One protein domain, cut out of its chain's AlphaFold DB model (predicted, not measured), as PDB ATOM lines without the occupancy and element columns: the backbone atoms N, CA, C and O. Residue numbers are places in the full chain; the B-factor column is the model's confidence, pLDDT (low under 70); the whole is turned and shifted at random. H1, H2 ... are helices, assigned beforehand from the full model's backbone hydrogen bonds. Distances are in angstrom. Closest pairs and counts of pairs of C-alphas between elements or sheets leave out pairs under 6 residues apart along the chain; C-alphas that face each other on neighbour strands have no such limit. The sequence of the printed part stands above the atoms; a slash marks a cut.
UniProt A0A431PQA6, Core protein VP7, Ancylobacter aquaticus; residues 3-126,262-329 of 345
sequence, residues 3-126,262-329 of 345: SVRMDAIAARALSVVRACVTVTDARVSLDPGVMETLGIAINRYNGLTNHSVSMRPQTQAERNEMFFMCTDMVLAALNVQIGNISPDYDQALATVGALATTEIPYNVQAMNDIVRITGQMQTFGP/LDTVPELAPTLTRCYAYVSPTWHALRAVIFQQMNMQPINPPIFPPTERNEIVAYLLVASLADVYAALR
ATOM      1  N   SER A   3     -16.445   5.018  -1.119       54.47
ATOM      2  CA  SER A   3     -15.895   4.314   0.065       54.47
ATOM      3  C   SER A   3     -16.977   3.691   0.950       54.47
ATOM      4  O   SER A   3     -16.931   2.498   1.207       54.47
ATOM      5  N   VAL A   4     -18.004   4.459   1.335       59.34
ATOM      6  CA  VAL A   4     -19.023   4.014   2.310       59.34
ATOM      7  C   VAL A   4     -19.831   2.811   1.808       59.34
ATOM      8  O   VAL A   4     -20.189   1.923   2.579       59.34
ATOM      9  N   ARG A   5     -20.101   2.744   0.497       59.78
ATOM     10  CA  ARG A   5     -20.827   1.616  -0.105       59.78
ATOM     11  C   ARG A   5     -19.966   0.348  -0.144       59.78
ATOM     12  O   ARG A   5     -20.496  -0.739   0.061       59.78
ATOM     13  N   MET A   6     -18.656   0.493  -0.349       73.62
ATOM     14  CA  MET A   6     -17.692  -0.612  -0.272       73.62
ATOM     15  C   MET A   6     -17.422  -1.044   1.179       73.62
ATOM     16  O   MET A   6     -17.284  -2.237   1.436       73.62
ATOM     17  N   ASP A   7     -17.420  -0.107   2.135       84.19
ATOM     18  CA  ASP A   7     -17.305  -0.397   3.570       84.19
ATOM     19  C   ASP A   7     -18.468  -1.287   4.044       84.19
ATOM     20  O   ASP A   7     -18.249  -2.284   4.729       84.19
ATOM     21  N   ALA A   8     -19.697  -0.992   3.602       87.81
ATOM     22  CA  ALA A   8     -20.874  -1.793   3.937       87.81
ATOM     23  C   ALA A   8     -20.819  -3.221   3.360       87.81
ATOM     24  O   ALA A   8     -21.215  -4.166   4.039       87.81
ATOM     25  N   ILE A   9     -20.316  -3.398   2.132       91.19
ATOM     26  CA  ILE A   9     -20.147  -4.726   1.513       91.19
ATOM     27  C   ILE A   9     -19.140  -5.560   2.313       91.19
ATOM     28  O   ILE A   9     -19.442  -6.697   2.674       91.19
ATOM     29  N   ALA A  10     -17.982  -4.982   2.649       92.50
ATOM     30  CA  ALA A  10     -16.970  -5.657   3.457       92.50
ATOM     31  C   ALA A  10     -17.485  -5.983   4.869       92.50
ATOM     32  O   ALA A  10     -17.274  -7.092   5.356       92.50
ATOM     33  N   ALA A  11     -18.218  -5.062   5.505       94.06
ATOM     34  CA  ALA A  11     -18.804  -5.279   6.826       94.06
ATOM     35  C   ALA A  11     -19.867  -6.391   6.822       94.06
ATOM     36  O   ALA A  11     -19.904  -7.204   7.748       94.06
ATOM     37  N   ARG A  12     -20.710  -6.473   5.782       94.69
ATOM     38  CA  ARG A  12     -21.678  -7.571   5.610       94.69
ATOM     39  C   ARG A  12     -20.978  -8.907   5.413       94.69
ATOM     40  O   ARG A  12     -21.289  -9.846   6.139       94.69
ATOM     41  N   ALA A  13     -20.005  -8.978   4.503       95.50
ATOM     42  CA  ALA A  13     -19.231 -10.197   4.276       95.50
ATOM     43  C   ALA A  13     -18.563 -10.672   5.573       95.50
ATOM     44  O   ALA A  13     -18.745 -11.815   5.980       95.50
ATOM     45  N   LEU A  14     -17.887  -9.768   6.289       95.81
ATOM     46  CA  LEU A  14     -17.253 -10.068   7.570       95.81
ATOM     47  C   LEU A  14     -18.260 -10.556   8.625       95.81
ATOM     48  O   LEU A  14     -17.959 -11.474   9.384       95.81
ATOM     49  N   SER A  15     -19.456  -9.968   8.663       95.44
ATOM     50  CA  SER A  15     -20.517 -10.370   9.596       95.44
ATOM     51  C   SER A  15     -21.020 -11.782   9.316       95.44
ATOM     52  O   SER A  15     -21.125 -12.578  10.246       95.44
ATOM     53  N   VAL A  16     -21.283 -12.110   8.047       95.50
ATOM     54  CA  VAL A  16     -21.753 -13.445   7.649       95.50
ATOM     55  C   VAL A  16     -20.666 -14.494   7.878       95.50
ATOM     56  O   VAL A  16     -20.943 -15.535   8.471       95.50
ATOM     57  N   VAL A  17     -19.419 -14.208   7.493       95.69
ATOM     58  CA  VAL A  17     -18.275 -15.109   7.706       95.69
ATOM     59  C   VAL A  17     -18.083 -15.386   9.199       95.69
ATOM     60  O   VAL A  17     -18.030 -16.543   9.606       95.69
ATOM     61  N   ARG A  18     -18.075 -14.353  10.052       94.56
ATOM     62  CA  ARG A  18     -17.965 -14.540  11.512       94.56
ATOM     63  C   ARG A  18     -19.164 -15.287  12.102       94.56
ATOM     64  O   ARG A  18     -18.979 -16.097  13.005       94.56
ATOM     65  N   ALA A  19     -20.372 -15.073  11.582       93.50
ATOM     66  CA  ALA A  19     -21.550 -15.834  11.992       93.50
ATOM     67  C   ALA A  19     -21.406 -17.332  11.654       93.50
ATOM     68  O   ALA A  19     -21.756 -18.177  12.478       93.50
ATOM     69  N   CYS A  20     -20.804 -17.673  10.509       93.44
ATOM     70  CA  CYS A  20     -20.556 -19.061  10.098       93.44
ATOM     71  C   CYS A  20     -19.537 -19.803  10.985       93.44
ATOM     72  O   CYS A  20     -19.496 -21.028  10.977       93.44
ATOM     73  N   VAL A  21     -18.745 -19.108  11.809       91.56
ATOM     74  CA  VAL A  21     -17.881 -19.767  12.809       91.56
ATOM     75  C   VAL A  21     -18.715 -20.428  13.915       91.56
ATOM     76  O   VAL A  21     -18.299 -21.420  14.508       91.56
ATOM     77  N   THR A  22     -19.914 -19.914  14.200       86.94
ATOM     78  CA  THR A  22     -20.740 -20.379  15.331       86.94
ATOM     79  C   THR A  22     -21.495 -21.685  15.063       86.94
ATOM     80  O   THR A  22     -21.967 -22.322  16.000       86.94
ATOM     81  N   VAL A  23     -21.563 -22.137  13.807       81.44
ATOM     82  CA  VAL A  23     -22.282 -23.354  13.370       81.44
ATOM     83  C   VAL A  23     -21.415 -24.620  13.431       81.44
ATOM     84  O   VAL A  23     -21.587 -25.550  12.650       81.44
ATOM     85  N   THR A  24     -20.488 -24.677  14.392       71.81
ATOM     86  CA  THR A  24     -19.601 -25.835  14.622       71.81
ATOM     87  C   THR A  24     -20.352 -27.113  14.997       71.81
ATOM     88  O   THR A  24     -19.904 -28.204  14.649       71.81
ATOM     89  N   ASP A  25     -21.493 -26.992  15.680       71.69
ATOM     90  CA  ASP A  25     -22.361 -28.114  16.041       71.69
ATOM     91  C   ASP A  25     -23.819 -27.797  15.676       71.69
ATOM     92  O   ASP A  25     -24.420 -26.835  16.158       71.69
ATOM     93  N   ALA A  26     -24.409 -28.647  14.831       71.31
ATOM     94  CA  ALA A  26     -25.776 -28.506  14.338       71.31
ATOM     95  C   ALA A  26     -26.856 -28.585  15.436       71.31
ATOM     96  O   ALA A  26     -28.014 -28.221  15.190       71.31
ATOM     97  N   ARG A  27     -26.510 -29.079  16.633       73.56
ATOM     98  CA  ARG A  27     -27.424 -29.235  17.776       73.56
ATOM     99  C   ARG A  27     -27.413 -28.041  18.725       73.56
ATOM    100  O   ARG A  27     -28.281 -27.966  19.594       73.56
ATOM    101  N   VAL A  28     -26.464 -27.120  18.574       79.06
ATOM    102  CA  VAL A  28     -26.347 -25.956  19.456       79.06
ATOM    103  C   VAL A  28     -27.465 -24.956  19.164       79.06
ATOM    104  O   VAL A  28     -27.846 -24.720  18.015       79.06
ATOM    105  N   SER A  29     -28.009 -24.360  20.226       79.94
ATOM    106  CA  SER A  29     -28.914 -23.222  20.096       79.94
ATOM    107  C   SER A  29     -28.106 -21.994  19.696       79.94
ATOM    108  O   SER A  29     -27.311 -21.493  20.487       79.94
ATOM    109  N   LEU A  30     -28.305 -21.527  18.467       83.38
ATOM    110  CA  LEU A  30     -27.660 -20.318  17.971       83.38
ATOM    111  C   LEU A  30     -28.274 -19.078  18.626       83.38
ATOM    112  O   LEU A  30     -29.461 -19.060  18.957       83.38
ATOM    113  N   ASP A  31     -27.458 -18.039  18.777       86.50
ATOM    114  CA  ASP A  31     -27.942 -16.721  19.174       86.50
ATOM    115  C   ASP A  31     -28.969 -16.199  18.140       86.50
ATOM    116  O   ASP A  31     -28.747 -16.359  16.931       86.50
ATOM    117  N   PRO A  32     -30.090 -15.580  18.562       87.00
ATOM    118  CA  PRO A  32     -31.112 -15.089  17.639       87.00
ATOM    119  C   PRO A  32     -30.571 -14.146  16.556       87.00
ATOM    120  O   PRO A  32     -30.988 -14.254  15.402       87.00
ATOM    121  N   GLY A  33     -29.602 -13.284  16.887       87.31
ATOM    122  CA  GLY A  33     -29.002 -12.360  15.921       87.31
ATOM    123  C   GLY A  33     -28.169 -13.075  14.850       87.31
ATOM    124  O   GLY A  33     -28.137 -12.658  13.689       87.31
ATOM    125  N   VAL A  34     -27.543 -14.201  15.206       88.44
ATOM    126  CA  VAL A  34     -26.838 -15.072  14.254       88.44
ATOM    127  C   VAL A  34     -27.830 -15.755  13.314       88.44
ATOM    128  O   VAL A  34     -27.603 -15.774  12.104       88.44
ATOM    129  N   MET A  35     -28.940 -16.283  13.843       89.88
ATOM    130  CA  MET A  35     -29.964 -16.941  13.023       89.88
ATOM    131  C   MET A  35     -30.609 -15.985  12.021       89.88
ATOM    132  O   MET A  35     -30.806 -16.360  10.869       89.88
ATOM    133  N   GLU A  36     -30.904 -14.753  12.435       91.62
ATOM    134  CA  GLU A  36     -31.442 -13.722  11.544       91.62
ATOM    135  C   GLU A  36     -30.449 -13.379  10.425       91.62
ATOM    136  O   GLU A  36     -30.795 -13.430   9.242       91.62
ATOM    137  N   THR A  37     -29.188 -13.115  10.788       91.50
ATOM    138  CA  THR A  37     -28.132 -12.763   9.828       91.50
ATOM    139  C   THR A  37     -27.918 -13.875   8.801       91.50
ATOM    140  O   THR A  37     -27.936 -13.617   7.595       91.50
ATOM    141  N   LEU A  38     -27.740 -15.120   9.261       92.50
ATOM    142  CA  LEU A  38     -27.527 -16.271   8.381       92.50
ATOM    143  C   LEU A  38     -28.775 -16.593   7.556       92.50
ATOM    144  O   LEU A  38     -28.647 -16.878   6.370       92.50
ATOM    145  N   GLY A  39     -29.972 -16.505   8.140       92.62
ATOM    146  CA  GLY A  39     -31.227 -16.785   7.445       92.62
ATOM    147  C   GLY A  39     -31.440 -15.878   6.233       92.62
ATOM    148  O   GLY A  39     -31.757 -16.365   5.147       92.62
ATOM    149  N   ILE A  40     -31.207 -14.571   6.389       93.38
ATOM    150  CA  ILE A  40     -31.325 -13.605   5.287       93.38
ATOM    151  C   ILE A  40     -30.194 -13.809   4.271       93.38
ATOM    152  O   ILE A  40     -30.454 -13.892   3.067       93.38
ATOM    153  N   ALA A  41     -28.946 -13.920   4.741       93.94
ATOM    154  CA  ALA A  41     -27.779 -14.034   3.869       93.94
ATOM    155  C   ALA A  41     -27.815 -15.302   3.003       93.94
ATOM    156  O   ALA A  41     -27.630 -15.212   1.792       93.94
ATOM    157  N   ILE A  42     -28.114 -16.460   3.601       95.19
ATOM    158  CA  ILE A  42     -28.201 -17.747   2.899       95.19
ATOM    159  C   ILE A  42     -29.350 -17.742   1.892       95.19
ATOM    160  O   ILE A  42     -29.172 -18.194   0.766       95.19
ATOM    161  N   ASN A  43     -30.517 -17.198   2.253       94.56
ATOM    162  CA  ASN A  43     -31.654 -17.116   1.333       94.56
ATOM    163  C   ASN A  43     -31.297 -16.293   0.084       94.56
ATOM    164  O   ASN A  43     -31.474 -16.757  -1.044       94.56
ATOM    165  N   ARG A  44     -30.715 -15.103   0.282       93.69
ATOM    166  CA  ARG A  44     -30.276 -14.242  -0.823       93.69
ATOM    167  C   ARG A  44     -29.154 -14.870  -1.644       93.69
ATOM    168  O   ARG A  44     -29.188 -14.771  -2.868       93.69
ATOM    169  N   TYR A  45     -28.199 -15.524  -0.991       96.00
ATOM    170  CA  TYR A  45     -27.112 -16.224  -1.661       96.00
ATOM    171  C   TYR A  45     -27.636 -17.369  -2.534       96.00
ATOM    172  O   TYR A  45     -27.399 -17.363  -3.741       96.00
ATOM    173  N   ASN A  46     -28.419 -18.292  -1.972       95.19
ATOM    174  CA  ASN A  46     -28.988 -19.425  -2.706       95.19
ATOM    175  C   ASN A  46     -29.867 -18.953  -3.874       95.19
ATOM    176  O   ASN A  46     -29.767 -19.478  -4.980       95.19
ATOM    177  N   GLY A  47     -30.682 -17.912  -3.661       92.75
ATOM    178  CA  GLY A  47     -31.565 -17.368  -4.694       92.75
ATOM    179  C   GLY A  47     -30.842 -16.724  -5.885       92.75
ATOM    180  O   GLY A  47     -31.415 -16.659  -6.969       92.75
ATOM    181  N   LEU A  48     -29.606 -16.244  -5.705       93.19
ATOM    182  CA  LEU A  48     -28.819 -15.604  -6.770       93.19
ATOM    183  C   LEU A  48     -27.775 -16.529  -7.399       93.19
ATOM    184  O   LEU A  48     -27.399 -16.322  -8.550       93.19
ATOM    185  N   THR A  49     -27.287 -17.512  -6.648       91.50
ATOM    186  CA  THR A  49     -26.172 -18.375  -7.063       91.50
ATOM    187  C   THR A  49     -26.617 -19.786  -7.450       91.50
ATOM    188  O   THR A  49     -25.837 -20.520  -8.042       91.50
ATOM    189  N   ASN A  50     -27.872 -20.164  -7.165       88.81
ATOM    190  CA  ASN A  50     -28.421 -21.520  -7.323       88.81
ATOM    191  C   ASN A  50     -27.708 -22.607  -6.493       88.81
ATOM    192  O   ASN A  50     -27.935 -23.796  -6.716       88.81
ATOM    193  N   HIS A  51     -26.889 -22.218  -5.514       90.81
ATOM    194  CA  HIS A  51     -26.386 -23.131  -4.493       90.81
ATOM    195  C   HIS A  51     -27.473 -23.463  -3.463       90.81
ATOM    196  O   HIS A  51     -28.498 -22.784  -3.352       90.81
ATOM    197  N   SER A  52     -27.250 -24.528  -2.693       91.69
ATOM    198  CA  SER A  52     -28.193 -25.016  -1.679       91.69
ATOM    199  C   SER A  52     -27.559 -25.038  -0.290       91.69
ATOM    200  O   SER A  52     -27.504 -26.059   0.392       91.69
ATOM    201  N   VAL A  53     -27.071 -23.878   0.152       94.56
ATOM    202  CA  VAL A  53     -26.464 -23.741   1.477       94.56
ATOM    203  C   VAL A  53     -27.537 -23.902   2.553       94.56
ATOM    204  O   VAL A  53     -28.577 -23.242   2.519       94.56
ATOM    205  N   SER A  54     -27.274 -24.773   3.525       91.50
ATOM    206  CA  SER A  54     -28.124 -24.977   4.700       91.50
ATOM    207  C   SER A  54     -27.636 -24.120   5.864       91.50
ATOM    208  O   SER A  54     -26.440 -24.044   6.110       91.50
ATOM    209  N   MET A  55     -28.545 -23.521   6.640       88.75
ATOM    210  CA  MET A  55     -28.182 -22.754   7.844       88.75
ATOM    211  C   MET A  55     -27.573 -23.628   8.953       88.75
ATOM    212  O   MET A  55     -26.880 -23.117   9.829       88.75
ATOM    213  N   ARG A  56     -27.832 -24.939   8.939       88.50
ATOM    214  CA  ARG A  56     -27.306 -25.896   9.921       88.50
ATOM    215  C   ARG A  56     -26.684 -27.083   9.187       88.50
ATOM    216  O   ARG A  56     -27.366 -28.092   9.010       88.50
ATOM    217  N   PRO A  57     -25.428 -26.965   8.732       90.31
ATOM    218  CA  PRO A  57     -24.784 -28.025   7.975       90.31
ATOM    219  C   PRO A  57     -24.519 -29.237   8.879       90.31
ATOM    220  O   PRO A  57     -23.969 -29.097   9.972       90.31
ATOM    221  N   GLN A  58     -24.912 -30.430   8.436       88.88
ATOM    222  CA  GLN A  58     -24.668 -31.695   9.143       88.88
ATOM    223  C   GLN A  58     -23.720 -32.608   8.370       88.88
ATOM    224  O   GLN A  58     -22.909 -33.321   8.961       88.88
ATOM    225  N   THR A  59     -23.821 -32.591   7.045       92.31
ATOM    226  CA  THR A  59     -23.010 -33.426   6.157       92.31
ATOM    227  C   THR A  59     -21.742 -32.704   5.710       92.31
ATOM    228  O   THR A  59     -21.651 -31.477   5.752       92.31
ATOM    229  N   GLN A  60     -20.746 -33.457   5.230       93.12
ATOM    230  CA  GLN A  60     -19.537 -32.857   4.658       93.12
ATOM    231  C   GLN A  60     -19.860 -31.943   3.469       93.12
ATOM    232  O   GLN A  60     -19.294 -30.859   3.374       93.12
ATOM    233  N   ALA A  61     -20.795 -32.354   2.607       93.75
ATOM    234  CA  ALA A  61     -21.217 -31.565   1.455       93.75
ATOM    235  C   ALA A  61     -21.819 -30.218   1.884       93.75
ATOM    236  O   ALA A  61     -21.411 -29.184   1.374       93.75
ATOM    237  N   GLU A  62     -22.701 -30.199   2.887       94.06
ATOM    238  CA  GLU A  62     -23.276 -28.945   3.395       94.06
ATOM    239  C   GLU A  62     -22.227 -28.038   4.058       94.06
ATOM    240  O   GLU A  62     -22.305 -26.816   3.932       94.06
ATOM    241  N   ARG A  63     -21.230 -28.613   4.750       94.12
ATOM    242  CA  ARG A  63     -20.106 -27.842   5.315       94.12
ATOM    243  C   ARG A  63     -19.230 -27.238   4.220       94.12
ATOM    244  O   ARG A  63     -18.816 -26.089   4.354       94.12
ATOM    245  N   ASN A  64     -18.986 -27.981   3.141       95.75
ATOM    246  CA  ASN A  64     -18.271 -27.484   1.968       95.75
ATOM    247  C   ASN A  64     -19.051 -26.352   1.289       95.75
ATOM    248  O   ASN A  64     -18.485 -25.289   1.081       95.75
ATOM    249  N   GLU A  65     -20.349 -26.531   1.036       95.50
ATOM    250  CA  GLU A  65     -21.215 -25.506   0.431       95.50
ATOM    251  C   GLU A  65     -21.251 -24.216   1.260       95.50
ATOM    252  O   GLU A  65     -21.100 -23.117   0.726       95.50
ATOM    253  N   MET A  66     -21.381 -24.322   2.587       96.00
ATOM    254  CA  MET A  66     -21.316 -23.147   3.458       96.00
ATOM    255  C   MET A  66     -19.928 -22.489   3.445       96.00
ATOM    256  O   MET A  66     -19.824 -21.260   3.474       96.00
ATOM    257  N   PHE A  67     -18.855 -23.280   3.387       97.00
ATOM    258  CA  PHE A  67     -17.500 -22.746   3.261       97.00
ATOM    259  C   PHE A  67     -17.277 -22.045   1.910       97.00
ATOM    260  O   PHE A  67     -16.658 -20.979   1.867       97.00
ATOM    261  N   PHE A  68     -17.813 -22.592   0.821       97.12
ATOM    262  CA  PHE A  68     -17.772 -21.990  -0.511       97.12
ATOM    263  C   PHE A  68     -18.545 -20.676  -0.552       97.12
ATOM    264  O   PHE A  68     -17.986 -19.681  -0.997       97.12
ATOM    265  N   MET A  69     -19.726 -20.609   0.069       97.00
ATOM    266  CA  MET A  69     -20.441 -19.344   0.270       97.00
ATOM    267  C   MET A  69     -19.583 -18.303   1.001       97.00
ATOM    268  O   MET A  69     -19.518 -17.145   0.586       97.00
ATOM    269  N   CYS A  70     -18.908 -18.690   2.087       97.25
ATOM    270  CA  CYS A  70     -18.019 -17.777   2.811       97.25
ATOM    271  C   CYS A  70     -16.843 -17.317   1.938       97.25
ATOM    272  O   CYS A  70     -16.463 -16.147   1.984       97.25
ATOM    273  N   THR A  71     -16.291 -18.221   1.129       97.19
ATOM    274  CA  THR A  71     -15.198 -17.934   0.193       97.19
ATOM    275  C   THR A  71     -15.655 -16.949  -0.883       97.19
ATOM    276  O   THR A  71     -15.006 -15.923  -1.078       97.19
ATOM    277  N   ASP A  72     -16.818 -17.174  -1.494       97.12
ATOM    278  CA  ASP A  72     -17.422 -16.272  -2.473       97.12
ATOM    279  C   ASP A  72     -17.700 -14.884  -1.895       97.12
ATOM    280  O   ASP A  72     -17.417 -13.873  -2.538       97.12
ATOM    281  N   MET A  73     -18.203 -14.804  -0.660       96.31
ATOM    282  CA  MET A  73     -18.441 -13.523   0.008       96.31
ATOM    283  C   MET A  73     -17.142 -12.759   0.279       96.31
ATOM    284  O   MET A  73     -17.101 -11.541   0.087       96.31
ATOM    285  N   VAL A  74     -16.074 -13.451   0.688       96.94
ATOM    286  CA  VAL A  74     -14.747 -12.842   0.871       96.94
ATOM    287  C   VAL A  74     -14.190 -12.347  -0.460       96.94
ATOM    288  O   VAL A  74     -13.775 -11.195  -0.556       96.94
ATOM    289  N   LEU A  75     -14.236 -13.169  -1.507       96.38
ATOM    290  CA  LEU A  75     -13.737 -12.803  -2.834       96.38
ATOM    291  C   LEU A  75     -14.531 -11.652  -3.456       96.38
ATOM    292  O   LEU A  75     -13.936 -10.737  -4.025       96.38
ATOM    293  N   ALA A  76     -15.855 -11.648  -3.302       94.81
ATOM    294  CA  ALA A  76     -16.714 -10.562  -3.759       94.81
ATOM    295  C   ALA A  76     -16.436  -9.256  -2.998       94.81
ATOM    296  O   ALA A  76     -16.379  -8.192  -3.615       94.81
ATOM    297  N   ALA A  77     -16.214  -9.318  -1.680       94.44
ATOM    298  CA  ALA A  77     -15.854  -8.147  -0.881       94.44
ATOM    299  C   ALA A  77     -14.467  -7.583  -1.237       94.44
ATOM    300  O   ALA A  77     -14.267  -6.369  -1.176       94.44
ATOM    301  N   LEU A  78     -13.534  -8.450  -1.636       93.44
ATOM    302  CA  LEU A  78     -12.201  -8.071  -2.114       93.44
ATOM    303  C   LEU A  78     -12.165  -7.714  -3.602       93.44
ATOM    304  O   LEU A  78     -11.154  -7.203  -4.076       93.44
ATOM    305  N   ASN A  79     -13.267  -7.936  -4.325       93.00
ATOM    306  CA  ASN A  79     -13.361  -7.770  -5.771       93.00
ATOM    307  C   ASN A  79     -12.281  -8.573  -6.529       93.00
ATOM    308  O   ASN A  79     -11.627  -8.061  -7.437       93.00
ATOM    309  N   VAL A  80     -12.089  -9.833  -6.131       92.88
ATOM    310  CA  VAL A  80     -11.089 -10.754  -6.691       92.88
ATOM    311  C   VAL A  80     -11.774 -11.874  -7.468       92.88
ATOM    312  O   VAL A  80     -12.786 -12.417  -7.027       92.88
ATOM    313  N   GLN A  81     -11.189 -12.254  -8.608       93.19
ATOM    314  CA  GLN A  81     -11.580 -13.432  -9.380       93.19
ATOM    315  C   GLN A  81     -10.413 -14.419  -9.427       93.19
ATOM    316  O   GLN A  81      -9.368 -14.117  -9.995       93.19
ATOM    317  N   ILE A  82     -10.573 -15.586  -8.801       90.38
ATOM    318  CA  ILE A  82      -9.482 -16.569  -8.636       90.38
ATOM    319  C   ILE A  82      -9.401 -17.595  -9.776       90.38
ATOM    320  O   ILE A  82      -8.391 -18.283  -9.905       90.38
ATOM    321  N   GLY A  83     -10.426 -17.669 -10.631       90.56
ATOM    322  CA  GLY A  83     -10.501 -18.641 -11.723       90.56
ATOM    323  C   GLY A  83     -10.644 -20.086 -11.230       90.56
ATOM    324  O   GLY A  83     -11.049 -20.337 -10.097       90.56
ATOM    325  N   ASN A  84     -10.309 -21.053 -12.090       91.31
ATOM    326  CA  ASN A  84     -10.450 -22.480 -11.787       91.31
ATOM    327  C   ASN A  84      -9.284 -23.005 -10.926       91.31
ATOM    328  O   ASN A  84      -8.280 -23.515 -11.435       91.31
ATOM    329  N   ILE A  85      -9.433 -22.885  -9.609       92.94
ATOM    330  CA  ILE A  85      -8.443 -23.338  -8.617       92.94
ATOM    331  C   ILE A  85      -8.737 -24.736  -8.068       92.94
ATOM    332  O   ILE A  85      -7.871 -25.361  -7.453       92.94
ATOM    333  N   SER A  86      -9.957 -25.226  -8.269       94.56
ATOM    334  CA  SER A  86     -10.475 -26.449  -7.677       94.56
ATOM    335  C   SER A  86     -11.494 -27.076  -8.625       94.56
ATOM    336  O   SER A  86     -12.300 -26.354  -9.201       94.56
ATOM    337  N   PRO A  87     -11.520 -28.410  -8.761       93.31
ATOM    338  CA  PRO A  87     -12.602 -29.085  -9.470       93.31
ATOM    339  C   PRO A  87     -13.919 -29.101  -8.677       93.31
ATOM    340  O   PRO A  87     -14.952 -29.438  -9.246       93.31
ATOM    341  N   ASP A  88     -13.874 -28.799  -7.376       94.00
ATOM    342  CA  ASP A  88     -15.005 -28.915  -6.450       94.00
ATOM    343  C   ASP A  88     -15.613 -27.547  -6.096       94.00
ATOM    344  O   ASP A  88     -16.668 -27.495  -5.471       94.00
ATOM    345  N   TYR A  89     -14.955 -26.450  -6.482       95.06
ATOM    346  CA  TYR A  89     -15.385 -25.082  -6.213       95.06
ATOM    347  C   TYR A  89     -15.317 -24.236  -7.483       95.06
ATOM    348  O   TYR A  89     -14.258 -24.126  -8.104       95.06
ATOM    349  N   ASP A  90     -16.437 -23.598  -7.809       93.88
ATOM    350  CA  ASP A  90     -16.528 -22.553  -8.823       93.88
ATOM    351  C   ASP A  90     -17.033 -21.268  -8.170       93.88
ATOM    352  O   ASP A  90     -17.924 -21.298  -7.323       93.88
ATOM    353  N   GLN A  91     -16.431 -20.142  -8.539       94.56
ATOM    354  CA  GLN A  91     -16.709 -18.868  -7.893       94.56
ATOM    355  C   GLN A  91     -18.040 -18.293  -8.391       94.56
ATOM    356  O   GLN A  91     -18.172 -17.909  -9.559       94.56
ATOM    357  N   ALA A  92     -19.008 -18.112  -7.496       94.06
ATOM    358  CA  ALA A  92     -20.282 -17.496  -7.826       94.06
ATOM    359  C   ALA A  92     -20.159 -15.961  -7.889       94.06
ATOM    360  O   ALA A  92     -20.400 -15.242  -6.915       94.06
ATOM    361  N   LEU A  93     -19.855 -15.416  -9.074       92.75
ATOM    362  CA  LEU A  93     -19.706 -13.963  -9.290       92.75
ATOM    363  C   LEU A  93     -20.965 -13.146  -8.938       92.75
ATOM    364  O   LEU A  93     -20.868 -11.960  -8.618       92.75
ATOM    365  N   ALA A  94     -22.147 -13.772  -8.940       92.81
ATOM    366  CA  ALA A  94     -23.403 -13.151  -8.517       92.81
ATOM    367  C   ALA A  94     -23.428 -12.772  -7.018       92.81
ATOM    368  O   ALA A  94     -24.266 -11.967  -6.599       92.81
ATOM    369  N   THR A  95     -22.486 -13.275  -6.213       93.12
ATOM    370  CA  THR A  95     -22.388 -13.022  -4.765       93.12
ATOM    371  C   THR A  95     -22.203 -11.547  -4.413       93.12
ATOM    372  O   THR A  95     -22.704 -11.088  -3.385       93.12
ATOM    373  N   VAL A  96     -21.578 -10.751  -5.289       90.62
ATOM    374  CA  VAL A  96     -21.509  -9.292  -5.094       90.62
ATOM    375  C   VAL A  96     -22.906  -8.662  -5.050       90.62
ATOM    376  O   VAL A  96     -23.152  -7.742  -4.270       90.62
ATOM    377  N   GLY A  97     -23.850  -9.200  -5.832       88.12
ATOM    378  CA  GLY A  97     -25.251  -8.792  -5.824       88.12
ATOM    379  C   GLY A  97     -25.935  -9.124  -4.500       88.12
ATOM    380  O   GLY A  97     -26.654  -8.277  -3.972       88.12
ATOM    381  N   ALA A  98     -25.646 -10.295  -3.920       89.00
ATOM    382  CA  ALA A  98     -26.138 -10.669  -2.593       89.00
ATOM    383  C   ALA A  98     -25.644  -9.678  -1.528       89.00
ATOM    384  O   ALA A  98     -26.454  -9.080  -0.822       89.00
ATOM    385  N   LEU A  99     -24.335  -9.413  -1.465       90.12
ATOM    386  CA  LEU A  99     -23.747  -8.487  -0.485       90.12
ATOM    387  C   LEU A  99     -24.160  -7.023  -0.687       90.12
ATOM    388  O   LEU A  99     -24.141  -6.234   0.261       90.12
ATOM    389  N   ALA A 100     -24.536  -6.631  -1.906       88.25
ATOM    390  CA  ALA A 100     -25.023  -5.288  -2.192       88.25
ATOM    391  C   ALA A 100     -26.437  -5.031  -1.640       88.25
ATOM    392  O   ALA A 100     -26.804  -3.863  -1.463       88.25
ATOM    393  N   THR A 101     -27.211  -6.081  -1.336       87.25
ATOM    394  CA  THR A 101     -28.566  -5.936  -0.785       87.25
ATOM    395  C   THR A 101     -28.547  -5.257   0.585       87.25
ATOM    396  O   THR A 101     -27.704  -5.526   1.439       87.25
ATOM    397  N   THR A 102     -29.483  -4.334   0.803       86.25
ATOM    398  CA  THR A 102     -29.607  -3.602   2.073       86.25
ATOM    399  C   THR A 102     -30.215  -4.436   3.192       86.25
ATOM    400  O   THR A 102     -30.133  -4.038   4.345       86.25
ATOM    401  N   GLU A 103     -30.823  -5.568   2.844       88.00
ATOM    402  CA  GLU A 103     -31.517  -6.461   3.769       88.00
ATOM    403  C   GLU A 103     -30.563  -7.322   4.590       88.00
ATOM    404  O   GLU A 103     -30.910  -7.679   5.708       88.00
ATOM    405  N   ILE A 104     -29.374  -7.652   4.065       88.62
ATOM    406  CA  ILE A 104     -28.372  -8.389   4.839       88.62
ATOM    407  C   ILE A 104     -27.821  -7.445   5.919       88.62
ATOM    408  O   ILE A 104     -27.162  -6.447   5.576       88.62
ATOM    409  N   PRO A 105     -28.064  -7.739   7.211       88.88
ATOM    410  CA  PRO A 105     -27.547  -6.919   8.290       88.88
ATOM    411  C   PRO A 105     -26.033  -7.111   8.416       88.88
ATOM    412  O   PRO A 105     -25.474  -8.148   8.057       88.88
ATOM    413  N   TYR A 106     -25.356  -6.101   8.952       89.19
ATOM    414  CA  TYR A 106     -23.987  -6.236   9.435       89.19
ATOM    415  C   TYR A 106     -23.969  -6.067  10.953       89.19
ATOM    416  O   TYR A 106     -24.719  -5.272  11.518       89.19
ATOM    417  N   ASN A 107     -23.089  -6.806  11.619       88.75
ATOM    418  CA  ASN A 107     -22.835  -6.642  13.039       88.75
ATOM    419  C   ASN A 107     -22.107  -5.306  13.276       88.75
ATOM    420  O   ASN A 107     -21.205  -4.928  12.522       88.75
ATOM    421  N   VAL A 108     -22.461  -4.616  14.361       90.12
ATOM    422  CA  VAL A 108     -21.806  -3.386  14.825       90.12
ATOM    423  C   VAL A 108     -20.292  -3.572  14.938       90.12
ATOM    424  O   VAL A 108     -19.543  -2.700  14.503       90.12
ATOM    425  N   GLN A 109     -19.824  -4.723  15.436       91.19
ATOM    426  CA  GLN A 109     -18.386  -4.984  15.542       91.19
ATOM    427  C   GLN A 109     -17.699  -5.017  14.171       91.19
ATOM    428  O   GLN A 109     -16.642  -4.420  13.999       91.19
ATOM    429  N   ALA A 110     -18.311  -5.668  13.178       92.06
ATOM    430  CA  ALA A 110     -17.752  -5.736  11.831       92.06
ATOM    431  C   ALA A 110     -17.680  -4.346  11.184       92.06
ATOM    432  O   ALA A 110     -16.681  -4.013  10.549       92.06
ATOM    433  N   MET A 111     -18.702  -3.509  11.385       93.19
ATOM    434  CA  MET A 111     -18.679  -2.132  10.889       93.19
ATOM    435  C   MET A 111     -17.625  -1.282  11.604       93.19
ATOM    436  O   MET A 111     -16.902  -0.537  10.947       93.19
ATOM    437  N   ASN A 112     -17.486  -1.415  12.926       93.69
ATOM    438  CA  ASN A 112     -16.458  -0.711  13.694       93.69
ATOM    439  C   ASN A 112     -15.043  -1.080  13.234       93.69
ATOM    440  O   ASN A 112     -14.209  -0.186  13.086       93.69
ATOM    441  N   ASP A 113     -14.785  -2.364  12.964       93.88
ATOM    442  CA  ASP A 113     -13.495  -2.832  12.448       93.88
ATOM    443  C   ASP A 113     -13.185  -2.173  11.089       93.88
ATOM    444  O   ASP A 113     -12.122  -1.572  10.915       93.88
ATOM    445  N   ILE A 114     -14.137  -2.196  10.145       93.94
ATOM    446  CA  ILE A 114     -13.964  -1.599   8.809       93.94
ATOM    447  C   ILE A 114     -13.804  -0.077   8.878       93.94
ATOM    448  O   ILE A 114     -12.890   0.470   8.262       93.94
ATOM    449  N   VAL A 115     -14.644   0.623   9.646       92.75
ATOM    450  CA  VAL A 115     -14.551   2.082   9.809       92.75
ATOM    451  C   VAL A 115     -13.221   2.473  10.442       92.75
ATOM    452  O   VAL A 115     -12.611   3.455  10.018       92.75
ATOM    453  N   ARG A 116     -12.729   1.703  11.419       92.12
ATOM    454  CA  ARG A 116     -11.427   1.957  12.038       92.12
ATOM    455  C   ARG A 116     -10.282   1.751  11.049       92.12
ATOM    456  O   ARG A 116      -9.396   2.602  11.007       92.12
ATOM    457  N   ILE A 117     -10.318   0.697  10.231       94.06
ATOM    458  CA  ILE A 117      -9.339   0.494   9.152       94.06
ATOM    459  C   ILE A 117      -9.375   1.677   8.181       94.06
ATOM    460  O   ILE A 117      -8.345   2.298   7.931       94.06
ATOM    461  N   THR A 118     -10.557   2.038   7.677       92.62
ATOM    462  CA  THR A 118     -10.726   3.153   6.736       92.62
ATOM    463  C   THR A 118     -10.224   4.472   7.330       92.62
ATOM    464  O   THR A 118      -9.462   5.179   6.676       92.62
ATOM    465  N   GLY A 119     -10.581   4.780   8.579       91.62
ATOM    466  CA  GLY A 119     -10.169   6.008   9.256       91.62
ATOM    467  C   GLY A 119      -8.659   6.094   9.472       91.62
ATOM    468  O   GLY A 119      -8.058   7.119   9.161       91.62
ATOM    469  N   GLN A 120      -8.028   5.014   9.945       90.75
ATOM    470  CA  GLN A 120      -6.577   4.986  10.158       90.75
ATOM    471  C   GLN A 120      -5.805   5.030   8.839       90.75
ATOM    472  O   GLN A 120      -4.774   5.690   8.762       90.75
ATOM    473  N   MET A 121      -6.304   4.382   7.783       91.31
ATOM    474  CA  MET A 121      -5.626   4.355   6.482       91.31
ATOM    475  C   MET A 121      -5.743   5.665   5.698       91.31
ATOM    476  O   MET A 121      -4.925   5.920   4.819       91.31
ATOM    477  N   GLN A 122      -6.705   6.526   6.038       90.50
ATOM    478  CA  GLN A 122      -6.880   7.846   5.419       90.50
ATOM    479  C   GLN A 122      -6.044   8.963   6.065       90.50
ATOM    480  O   GLN A 122      -6.010  10.073   5.538       90.50
ATOM    481  N   THR A 123      -5.374   8.698   7.189       90.12
ATOM    482  CA  THR A 123      -4.575   9.692   7.925       90.12
ATOM    483  C   THR A 123      -3.241   9.112   8.383       90.12
ATOM    484  O   THR A 123      -3.060   7.904   8.339       90.12
ATOM    485  N   PHE A 124      -2.317   9.939   8.864       87.44
ATOM    486  CA  PHE A 124      -1.065   9.490   9.478       87.44
ATOM    487  C   PHE A 124      -1.052   9.846  10.962       87.44
ATOM    488  O   PHE A 124      -1.571  10.886  11.368       87.44
ATOM    489  N   GLY A 125      -0.453   8.981  11.775       87.06
ATOM    490  CA  GLY A 125      -0.285   9.196  13.208       87.06
ATOM    491  C   GLY A 125       1.080   8.682  13.656       87.06
ATOM    492  O   GLY A 125       1.581   7.731  13.056       87.06
ATOM    493  N   PRO A 126       1.699   9.301  14.677       89.81
ATOM    494  CA  PRO A 126       2.995   8.862  15.166       89.81
ATOM    495  C   PRO A 126       2.877   7.452  15.745       89.81
ATOM    496  O   PRO A 126       2.099   7.220  16.671       89.81
ATOM    497  N   LEU A 262       2.676  -2.337  12.641       90.62
ATOM    498  CA  LEU A 262       1.729  -3.405  12.981       90.62
ATOM    499  C   LEU A 262       0.716  -2.997  14.068       90.62
ATOM    500  O   LEU A 262      -0.288  -3.678  14.231       90.62
ATOM    501  N   ASP A 263       0.943  -1.874  14.750       88.31
ATOM    502  CA  ASP A 263       0.049  -1.321  15.769       88.31
ATOM    503  C   ASP A 263      -0.892  -0.235  15.209       88.31
ATOM    504  O   ASP A 263      -1.694   0.339  15.945       88.31
ATOM    505  N   THR A 264      -0.820   0.070  13.905       87.19
ATOM    506  CA  THR A 264      -1.646   1.132  13.293       87.19
ATOM    507  C   THR A 264      -3.134   0.785  13.306       87.19
ATOM    508  O   THR A 264      -3.986   1.659  13.477       87.19
ATOM    509  N   VAL A 265      -3.456  -0.496  13.128       90.06
ATOM    510  CA  VAL A 265      -4.810  -1.033  13.268       90.06
ATOM    511  C   VAL A 265      -4.778  -2.067  14.394       90.06
ATOM    512  O   VAL A 265      -3.881  -2.912  14.393       90.06
ATOM    513  N   PRO A 266      -5.729  -2.032  15.347       86.62
ATOM    514  CA  PRO A 266      -5.788  -3.024  16.414       86.62
ATOM    515  C   PRO A 266      -5.830  -4.444  15.860       86.62
ATOM    516  O   PRO A 266      -6.485  -4.691  14.849       86.62
ATOM    517  N   GLU A 267      -5.159  -5.369  16.543       90.44
ATOM    518  CA  GLU A 267      -5.124  -6.793  16.190       90.44
ATOM    519  C   GLU A 267      -4.524  -7.111  14.804       90.44
ATOM    520  O   GLU A 267      -4.637  -8.245  14.334       90.44
ATOM    521  N   LEU A 268      -3.837  -6.175  14.135       92.12
ATOM    522  CA  LEU A 268      -3.244  -6.443  12.818       92.12
ATOM    523  C   LEU A 268      -2.158  -7.530  12.882       92.12
ATOM    524  O   LEU A 268      -2.151  -8.430  12.044       92.12
ATOM    525  N   ALA A 269      -1.281  -7.499  13.891       92.56
ATOM    526  CA  ALA A 269      -0.273  -8.542  14.096       92.56
ATOM    527  C   ALA A 269      -0.887  -9.956  14.256       92.56
ATOM    528  O   ALA A 269      -0.546 -10.833  13.460       92.56
ATOM    529  N   PRO A 270      -1.822 -10.209  15.197       94.31
ATOM    530  CA  PRO A 270      -2.458 -11.522  15.307       94.31
ATOM    531  C   PRO A 270      -3.309 -11.889  14.081       94.31
ATOM    532  O   PRO A 270      -3.327 -13.056  13.691       94.31
ATOM    533  N   THR A 271      -3.943 -10.916  13.414       95.62
ATOM    534  CA  THR A 271      -4.659 -11.141  12.143       95.62
ATOM    535  C   THR A 271      -3.715 -11.665  11.058       95.62
ATOM    536  O   THR A 271      -4.027 -12.646  10.381       95.62
ATOM    537  N   LEU A 272      -2.525 -11.068  10.917       94.56
ATOM    538  CA  LEU A 272      -1.491 -11.548   9.998       94.56
ATOM    539  C   LEU A 272      -1.041 -12.962  10.367       94.56
ATOM    540  O   LEU A 272      -1.027 -13.841   9.506       94.56
ATOM    541  N   THR A 273      -0.732 -13.219  11.639       94.31
ATOM    542  CA  THR A 273      -0.364 -14.567  12.097       94.31
ATOM    543  C   THR A 273      -1.443 -15.589  11.741       94.31
ATOM    544  O   THR A 273      -1.124 -16.677  11.260       94.31
ATOM    545  N   ARG A 274      -2.722 -15.235  11.909       95.06
ATOM    546  CA  ARG A 274      -3.837 -16.129  11.602       95.06
ATOM    547  C   ARG A 274      -3.980 -16.414  10.110       95.06
ATOM    548  O   ARG A 274      -4.165 -17.575   9.748       95.06
ATOM    549  N   CYS A 275      -3.846 -15.391   9.264       93.06
ATOM    550  CA  CYS A 275      -3.787 -15.554   7.811       93.06
ATOM    551  C   CYS A 275      -2.680 -16.531   7.424       93.06
ATOM    552  O   CYS A 275      -2.919 -17.506   6.713       93.06
ATOM    553  N   TYR A 276      -1.463 -16.292   7.911       95.00
ATOM    554  CA  TYR A 276      -0.288 -17.038   7.473       95.00
ATOM    555  C   TYR A 276      -0.122 -18.416   8.131       95.00
ATOM    556  O   TYR A 276       0.717 -19.202   7.683       95.00
ATOM    557  N   ALA A 277      -0.969 -18.766   9.103       94.12
ATOM    558  CA  ALA A 277      -1.006 -20.096   9.699       94.12
ATOM    559  C   ALA A 277      -1.232 -21.190   8.640       94.12
ATOM    560  O   ALA A 277      -2.044 -21.038   7.725       94.12
ATOM    561  N   TYR A 278      -0.510 -22.306   8.778       91.56
ATOM    562  CA  TYR A 278      -0.535 -23.397   7.803       91.56
ATOM    563  C   TYR A 278      -1.897 -24.101   7.735       91.56
ATOM    564  O   TYR A 278      -2.418 -24.255   6.641       91.56
ATOM    565  N   VAL A 279      -2.493 -24.456   8.881       90.69
ATOM    566  CA  VAL A 279      -3.769 -25.197   9.053       90.69
ATOM    567  C   VAL A 279      -3.835 -26.538   8.302       90.69
ATOM    568  O   VAL A 279      -3.909 -27.584   8.938       90.69
ATOM    569  N   SER A 280      -3.825 -26.522   6.971       91.75
ATOM    570  CA  SER A 280      -3.810 -27.681   6.081       91.75
ATOM    571  C   SER A 280      -3.182 -27.294   4.728       91.75
ATOM    572  O   SER A 280      -3.146 -26.110   4.383       91.75
ATOM    573  N   PRO A 281      -2.739 -28.259   3.901       92.56
ATOM    574  CA  PRO A 281      -2.261 -27.963   2.548       92.56
ATOM    575  C   PRO A 281      -3.315 -27.258   1.685       92.56
ATOM    576  O   PRO A 281      -2.983 -26.350   0.926       92.56
ATOM    577  N   THR A 282      -4.587 -27.648   1.824       93.31
ATOM    578  CA  THR A 282      -5.711 -27.038   1.104       93.31
ATOM    579  C   THR A 282      -5.894 -25.574   1.506       93.31
ATOM    580  O   THR A 282      -5.993 -24.716   0.630       93.31
ATOM    581  N   TRP A 283      -5.869 -25.262   2.809       94.56
ATOM    582  CA  TRP A 283      -5.934 -23.878   3.292       94.56
ATOM    583  C   TRP A 283      -4.728 -23.057   2.831       94.56
ATOM    584  O   TRP A 283      -4.891 -21.952   2.312       94.56
ATOM    585  N   HIS A 284      -3.524 -23.614   2.978       94.44
ATOM    586  CA  HIS A 284      -2.284 -22.971   2.559       94.44
ATOM    587  C   HIS A 284      -2.332 -22.564   1.080       94.44
ATOM    588  O   HIS A 284      -2.008 -21.424   0.746       94.44
ATOM    589  N   ALA A 285      -2.784 -23.470   0.209       93.94
ATOM    590  CA  ALA A 285      -2.928 -23.205  -1.215       93.94
ATOM    591  C   ALA A 285      -4.038 -22.192  -1.520       93.94
ATOM    592  O   ALA A 285      -3.800 -21.255  -2.279       93.94
ATOM    593  N   LEU A 286      -5.223 -22.333  -0.911       95.00
ATOM    594  CA  LEU A 286      -6.336 -21.402  -1.118       95.00
ATOM    595  C   LEU A 286      -5.925 -19.970  -0.759       95.00
ATOM    596  O   LEU A 286      -6.068 -19.056  -1.571       95.00
ATOM    597  N   ARG A 287      -5.346 -19.780   0.429       94.94
ATOM    598  CA  ARG A 287      -4.828 -18.483   0.872       94.94
ATOM    599  C   ARG A 287      -3.777 -17.937  -0.093       94.94
ATOM    600  O   ARG A 287      -3.833 -16.761  -0.446       94.94
ATOM    601  N   ALA A 288      -2.817 -18.770  -0.502       95.06
ATOM    602  CA  ALA A 288      -1.759 -18.355  -1.413       95.06
ATOM    603  C   ALA A 288      -2.328 -17.827  -2.737       95.06
ATOM    604  O   ALA A 288      -1.879 -16.785  -3.207       95.06
ATOM    605  N   VAL A 289      -3.347 -18.488  -3.295       95.19
ATOM    606  CA  VAL A 289      -3.998 -18.036  -4.533       95.19
ATOM    607  C   VAL A 289      -4.760 -16.726  -4.330       95.19
ATOM    608  O   VAL A 289      -4.625 -15.821  -5.153       95.19
ATOM    609  N   ILE A 290      -5.504 -16.578  -3.226       95.31
ATOM    610  CA  ILE A 290      -6.211 -15.323  -2.909       95.31
ATOM    611  C   ILE A 290      -5.217 -14.154  -2.857       95.31
ATOM    612  O   ILE A 290      -5.425 -13.135  -3.511       95.31
ATOM    613  N   PHE A 291      -4.107 -14.309  -2.130       95.44
ATOM    614  CA  PHE A 291      -3.091 -13.260  -2.017       95.44
ATOM    615  C   PHE A 291      -2.331 -13.005  -3.324       95.44
ATOM    616  O   PHE A 291      -2.038 -11.846  -3.617       95.44
ATOM    617  N   GLN A 292      -2.074 -14.028  -4.148       94.25
ATOM    618  CA  GLN A 292      -1.472 -13.843  -5.477       94.25
ATOM    619  C   GLN A 292      -2.317 -12.933  -6.371       94.25
ATOM    620  O   GLN A 292      -1.765 -12.040  -7.007       94.25
ATOM    621  N   GLN A 293      -3.644 -13.099  -6.378       93.50
ATOM    622  CA  GLN A 293      -4.530 -12.237  -7.171       93.50
ATOM    623  C   GLN A 293      -4.552 -10.781  -6.689       93.50
ATOM    624  O   GLN A 293      -4.882  -9.876  -7.452       93.50
ATOM    625  N   MET A 294      -4.181 -10.542  -5.431       91.75
ATOM    626  CA  MET A 294      -4.092  -9.205  -4.846       91.75
ATOM    627  C   MET A 294      -2.680  -8.605  -4.901       91.75
ATOM    628  O   MET A 294      -2.465  -7.534  -4.344       91.75
ATOM    629  N   ASN A 295      -1.715  -9.272  -5.549       92.06
ATOM    630  CA  ASN A 295      -0.288  -8.911  -5.524       92.06
ATOM    631  C   ASN A 295       0.305  -8.825  -4.102       92.06
ATOM    632  O   ASN A 295       1.275  -8.107  -3.860       92.06
ATOM    633  N   MET A 296      -0.262  -9.576  -3.157       93.94
ATOM    634  CA  MET A 296       0.205  -9.666  -1.774       93.94
ATOM    635  C   MET A 296       1.160 -10.855  -1.608       93.94
ATOM    636  O   MET A 296       1.190 -11.775  -2.429       93.94
ATOM    637  N   GLN A 297       1.945 -10.876  -0.524       93.06
ATOM    638  CA  GLN A 297       2.848 -12.000  -0.259       93.06
ATOM    639  C   GLN A 297       2.047 -13.282   0.044       93.06
ATOM    640  O   GLN A 297       1.283 -13.306   1.009       93.06
ATOM    641  N   PRO A 298       2.204 -14.373  -0.728       92.38
ATOM    642  CA  PRO A 298       1.265 -15.496  -0.659       92.38
ATOM    643  C   PRO A 298       1.530 -16.482   0.482       92.38
ATOM    644  O   PRO A 298       0.609 -17.118   1.008       92.38
ATOM    645  N   ILE A 299       2.799 -16.638   0.861       91.00
ATOM    646  CA  ILE A 299       3.228 -17.716   1.760       91.00
ATOM    647  C   ILE A 299       3.741 -17.237   3.112       91.00
ATOM    648  O   ILE A 299       3.517 -17.934   4.098       91.00
ATOM    649  N   ASN A 300       4.351 -16.052   3.158       91.25
ATOM    650  CA  ASN A 300       4.952 -15.475   4.353       91.25
ATOM    651  C   ASN A 300       4.383 -14.078   4.622       91.25
ATOM    652  O   ASN A 300       4.027 -13.393   3.660       91.25
ATOM    653  N   PRO A 301       4.323 -13.651   5.897       93.12
ATOM    654  CA  PRO A 301       3.972 -12.283   6.247       93.12
ATOM    655  C   PRO A 301       4.915 -11.259   5.601       93.12
ATOM    656  O   PRO A 301       6.115 -11.533   5.490       93.12
ATOM    657  N   PRO A 302       4.406 -10.067   5.235       92.19
ATOM    658  CA  PRO A 302       5.239  -9.006   4.692       92.19
ATOM    659  C   PRO A 302       6.264  -8.524   5.724       92.19
ATOM    660  O   PRO A 302       5.977  -8.434   6.916       92.19
ATOM    661  N   ILE A 303       7.468  -8.194   5.246       89.69
ATOM    662  CA  ILE A 303       8.557  -7.656   6.082       89.69
ATOM    663  C   ILE A 303       8.164  -6.292   6.657       89.69
ATOM    664  O   ILE A 303       8.449  -5.997   7.814       89.69
ATOM    665  N   PHE A 304       7.509  -5.466   5.837       88.75
ATOM    666  CA  PHE A 304       7.012  -4.159   6.236       88.75
ATOM    667  C   PHE A 304       5.502  -4.208   6.482       88.75
ATOM    668  O   PHE A 304       4.794  -4.944   5.789       88.75
ATOM    669  N   PRO A 305       4.993  -3.427   7.446       89.69
ATOM    670  CA  PRO A 305       3.565  -3.325   7.705       89.69
ATOM    671  C   PRO A 305       2.786  -2.906   6.446       89.69
ATOM    672  O   PRO A 305       3.256  -2.034   5.710       89.69
ATOM    673  N   PRO A 306       1.596  -3.486   6.204       92.12
ATOM    674  CA  PRO A 306       0.723  -3.077   5.107       92.12
ATOM    675  C   PRO A 306       0.394  -1.587   5.186       92.12
ATOM    676  O   PRO A 306       0.168  -1.053   6.278       92.12
ATOM    677  N   THR A 307       0.352  -0.918   4.034       90.06
ATOM    678  CA  THR A 307       0.121   0.535   3.979       90.06
ATOM    679  C   THR A 307      -1.200   0.915   3.337       90.06
ATOM    680  O   THR A 307      -1.671   2.041   3.527       90.06
ATOM    681  N   GLU A 308      -1.839  -0.028   2.644       91.06
ATOM    682  CA  GLU A 308      -3.089   0.215   1.948       91.06
ATOM    683  C   GLU A 308      -4.297  -0.369   2.686       91.06
ATOM    684  O   GLU A 308      -4.273  -1.460   3.261       91.06
ATOM    685  N   ARG A 309      -5.431   0.336   2.584       92.19
ATOM    686  CA  ARG A 309      -6.721  -0.119   3.125       92.19
ATOM    687  C   ARG A 309      -7.096  -1.512   2.624       92.19
ATOM    688  O   ARG A 309      -7.565  -2.332   3.409       92.19
ATOM    689  N   ASN A 310      -6.930  -1.763   1.327       91.62
ATOM    690  CA  ASN A 310      -7.365  -3.012   0.710       91.62
ATOM    691  C   ASN A 310      -6.567  -4.212   1.227       91.62
ATOM    692  O   ASN A 310      -7.164  -5.257   1.465       91.62
ATOM    693  N   GLU A 311      -5.269  -4.046   1.490       93.56
ATOM    694  CA  GLU A 311      -4.429  -5.091   2.085       93.56
ATOM    695  C   GLU A 311      -4.911  -5.451   3.494       93.56
ATOM    696  O   GLU A 311      -5.099  -6.623   3.809       93.56
ATOM    697  N   ILE A 312      -5.173  -4.450   4.344       94.88
ATOM    698  CA  ILE A 312      -5.622  -4.689   5.724       94.88
ATOM    699  C   ILE A 312      -7.003  -5.353   5.753       94.88
ATOM    700  O   ILE A 312      -7.221  -6.293   6.519       94.88
ATOM    701  N   VAL A 313      -7.931  -4.907   4.900       95.00
ATOM    702  CA  VAL A 313      -9.252  -5.544   4.767       95.00
ATOM    703  C   VAL A 313      -9.119  -6.984   4.259       95.00
ATOM    704  O   VAL A 313      -9.817  -7.862   4.768       95.00
ATOM    705  N   ALA A 314      -8.203  -7.253   3.324       95.44
ATOM    706  CA  ALA A 314      -7.904  -8.606   2.862       95.44
ATOM    707  C   ALA A 314      -7.398  -9.498   3.991       95.44
ATOM    708  O   ALA A 314      -7.942 -10.585   4.183       95.44
ATOM    709  N   TYR A 315      -6.439  -9.032   4.793       96.44
ATOM    710  CA  TYR A 315      -5.978  -9.795   5.951       96.44
ATOM    711  C   TYR A 315      -7.111 -10.062   6.950       96.44
ATOM    712  O   TYR A 315      -7.247 -11.186   7.421       96.44
ATOM    713  N   LEU A 316      -7.974  -9.085   7.236       96.25
ATOM    714  CA  LEU A 316      -9.094  -9.282   8.162       96.25
ATOM    715  C   LEU A 316     -10.108 -10.325   7.660       96.25
ATOM    716  O   LEU A 316     -10.548 -11.196   8.420       96.25
ATOM    717  N   LEU A 317     -10.485 -10.242   6.381       96.56
ATOM    718  CA  LEU A 317     -11.441 -11.162   5.766       96.56
ATOM    719  C   LEU A 317     -10.861 -12.572   5.632       96.56
ATOM    720  O   LEU A 317     -11.539 -13.538   5.977       96.56
ATOM    721  N   VAL A 318      -9.605 -12.701   5.195       96.69
ATOM    722  CA  VAL A 318      -8.932 -14.000   5.051       96.69
ATOM    723  C   VAL A 318      -8.659 -14.641   6.412       96.69
ATOM    724  O   VAL A 318      -8.848 -15.847   6.548       96.69
ATOM    725  N   ALA A 319      -8.307 -13.874   7.449       96.88
ATOM    726  CA  ALA A 319      -8.182 -14.404   8.810       96.88
ATOM    727  C   ALA A 319      -9.522 -14.954   9.319       96.88
ATOM    728  O   ALA A 319      -9.575 -16.067   9.835       96.88
ATOM    729  N   SER A 320     -10.614 -14.218   9.091       96.44
ATOM    730  CA  SER A 320     -11.962 -14.671   9.462       96.44
ATOM    731  C   SER A 320     -12.387 -15.909   8.658       96.44
ATOM    732  O   SER A 320     -12.996 -16.826   9.205       96.44
ATOM    733  N   LEU A 321     -12.021 -15.986   7.373       97.06
ATOM    734  CA  LEU A 321     -12.242 -17.176   6.547       97.06
ATOM    735  C   LEU A 321     -11.444 -18.381   7.060       97.06
ATOM    736  O   LEU A 321     -11.944 -19.503   7.021       97.06
ATOM    737  N   ALA A 322     -10.235 -18.160   7.580       96.81
ATOM    738  CA  ALA A 322      -9.427 -19.205   8.200       96.81
ATOM    739  C   ALA A 322     -10.136 -19.809   9.420       96.81
ATOM    740  O   ALA A 322     -10.048 -21.017   9.658       96.81
ATOM    741  N   ASP A 323     -10.823 -18.979  10.208       96.25
ATOM    742  CA  ASP A 323     -11.614 -19.422  11.360       96.25
ATOM    743  C   ASP A 323     -12.825 -20.240  10.929       96.25
ATOM    744  O   ASP A 323     -13.073 -21.304  11.493       96.25
ATOM    745  N   VAL A 324     -13.508 -19.821   9.860       95.62
ATOM    746  CA  VAL A 324     -14.575 -20.624   9.249       95.62
ATOM    747  C   VAL A 324     -14.032 -21.951   8.717       95.62
ATOM    748  O   VAL A 324     -14.646 -22.988   8.953       95.62
ATOM    749  N   TYR A 325     -12.867 -21.962   8.064       95.75
ATOM    750  CA  TYR A 325     -12.224 -23.195   7.600       95.75
ATOM    751  C   TYR A 325     -11.954 -24.155   8.770       95.75
ATOM    752  O   TYR A 325     -12.247 -25.347   8.687       95.75
ATOM    753  N   ALA A 326     -11.445 -23.640   9.893       93.88
ATOM    754  CA  ALA A 326     -11.188 -24.443  11.088       93.88
ATOM    755  C   ALA A 326     -12.479 -24.958  11.755       93.88
ATOM    756  O   ALA A 326     -12.502 -26.086  12.258       93.88
ATOM    757  N   ALA A 327     -13.544 -24.153  11.746       92.75
ATOM    758  CA  ALA A 327     -14.844 -24.487  12.321       92.75
ATOM    759  C   ALA A 327     -15.616 -25.515  11.477       92.75
ATOM    760  O   ALA A 327     -16.038 -26.550  11.994       92.75
ATOM    761  N   LEU A 328     -15.770 -25.253  10.176       93.44
ATOM    762  CA  LEU A 328     -16.529 -26.100   9.253       93.44
ATOM    763  C   LEU A 328     -15.749 -27.340   8.813       93.44
ATOM    764  O   LEU A 328     -16.368 -28.330   8.431       93.44
ATOM    765  N   ARG A 329     -14.411 -27.314   8.884       93.25
ATOM    766  CA  ARG A 329     -13.529 -28.406   8.432       93.25
ATOM    767  C   ARG A 329     -13.926 -28.908   7.033       93.25
ATOM    768  O   ARG A 329     -14.300 -30.077   6.883       93.25
TER     769      ARG A 329
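AT A GLANCE: This is residues 3 to 126 and 262 to 329 of the 345 residues of the protein "Core protein VP7" of Ancylobacter aquaticus (UniProt A0A431PQA6). Three long helices, H1, H3 and H8, pack side by side at small tilts, their centres making a triangle, as the core, and H5 packs on H1 and H8 as the fourth member of a bundle. H2 crosses H1 on one side of this core, with the short H4 wedged among H1, H2 and H3, while H6 and H7 lie on the opposite side, next to H8. The printed part has 192 residues with eight named helices, H1 to H8 in order along the chain, and no named strand; the class is all helix. It is compact, with a radius of gyration of the C-alphas of 15.9 A and spans of 48 by 34 by 30 A.

IN THESE COORDINATES: H1, residues 3 to 20, begins at C-alpha 3 (-15.895, 4.314, 0.065) and is 25.9 A long. H2 is residues 32 to 49, 25.4 A, and H3 is residues 60 to 78, 26.7 A. H4 is residues 95 to 100, and H5, residues 108 to 121, is 19.8 A long. After the cut come H6, residues 268 to 276, which begins at C-alpha 268 (-3.244, -6.443, 12.818), and H7, residues 281 to 293, 18.6 A. H8, residues 309 to 328, is 28.4 A long and ends at C-alpha 328 (-16.529, -26.100, 9.253).

HOW THE PARTS SIT: H1 and H8 are the hubs, each touching five helices. H1 touches H3 at a shallow tilt of 17 degrees, opposite ways, closest at the C-alphas of Ala 10 and Ala 77, 5.1 A. H1 touches H8 at 16 degrees, the same way, closest at the C-alphas of Leu 14 and Leu 317, 6.2 A. H3 touches H8 at 5 degrees, opposite ways, closest at the C-alphas of Arg 63 and Leu 328, 5.6 A. H5 touches H1 with residues 110 to 115 alone, at a steep tilt of 44 degrees; the C-alphas of Ala 11 and Ala 110, the closest, are 5.1 A apart. H2 touches H1 with residues 34 to 41 alone, about perpendicular at 71 degrees, only just past steep; the closest C-alphas, of Ala 19 and Val 34, are 5.8 A apart. H4 touches H3, closest at the C-alphas of Ala 76 and Val 96, 5.1 A. H6 touches H8 at a steep tilt of 55 degrees, closest at the C-alphas of Cys 275 and Ala 319, 4.7 A. H7 and H8 form a helical hairpin and only just touch, with 3 pairs of C-alphas within 8 A, the closest those of Arg 287 and Val 318, 7.4 A. H2 and H6 are apart. In H1 to H8 every O i to N i+4 pair is within hydrogen-bond range.

THE WHOLE: The two C-alphas farthest apart, those of Thr 59 and Pro 126, are 50.5 A apart. Residues 127 to 261 are not printed, and C-alphas 126 and 262 are 12.5 A apart across this cut. The links H1 to H2, H3 to H4 and H7 to H8 are long. Mean pLDDT of the printed part is 91.4, and residues 3 to 5 are under 70.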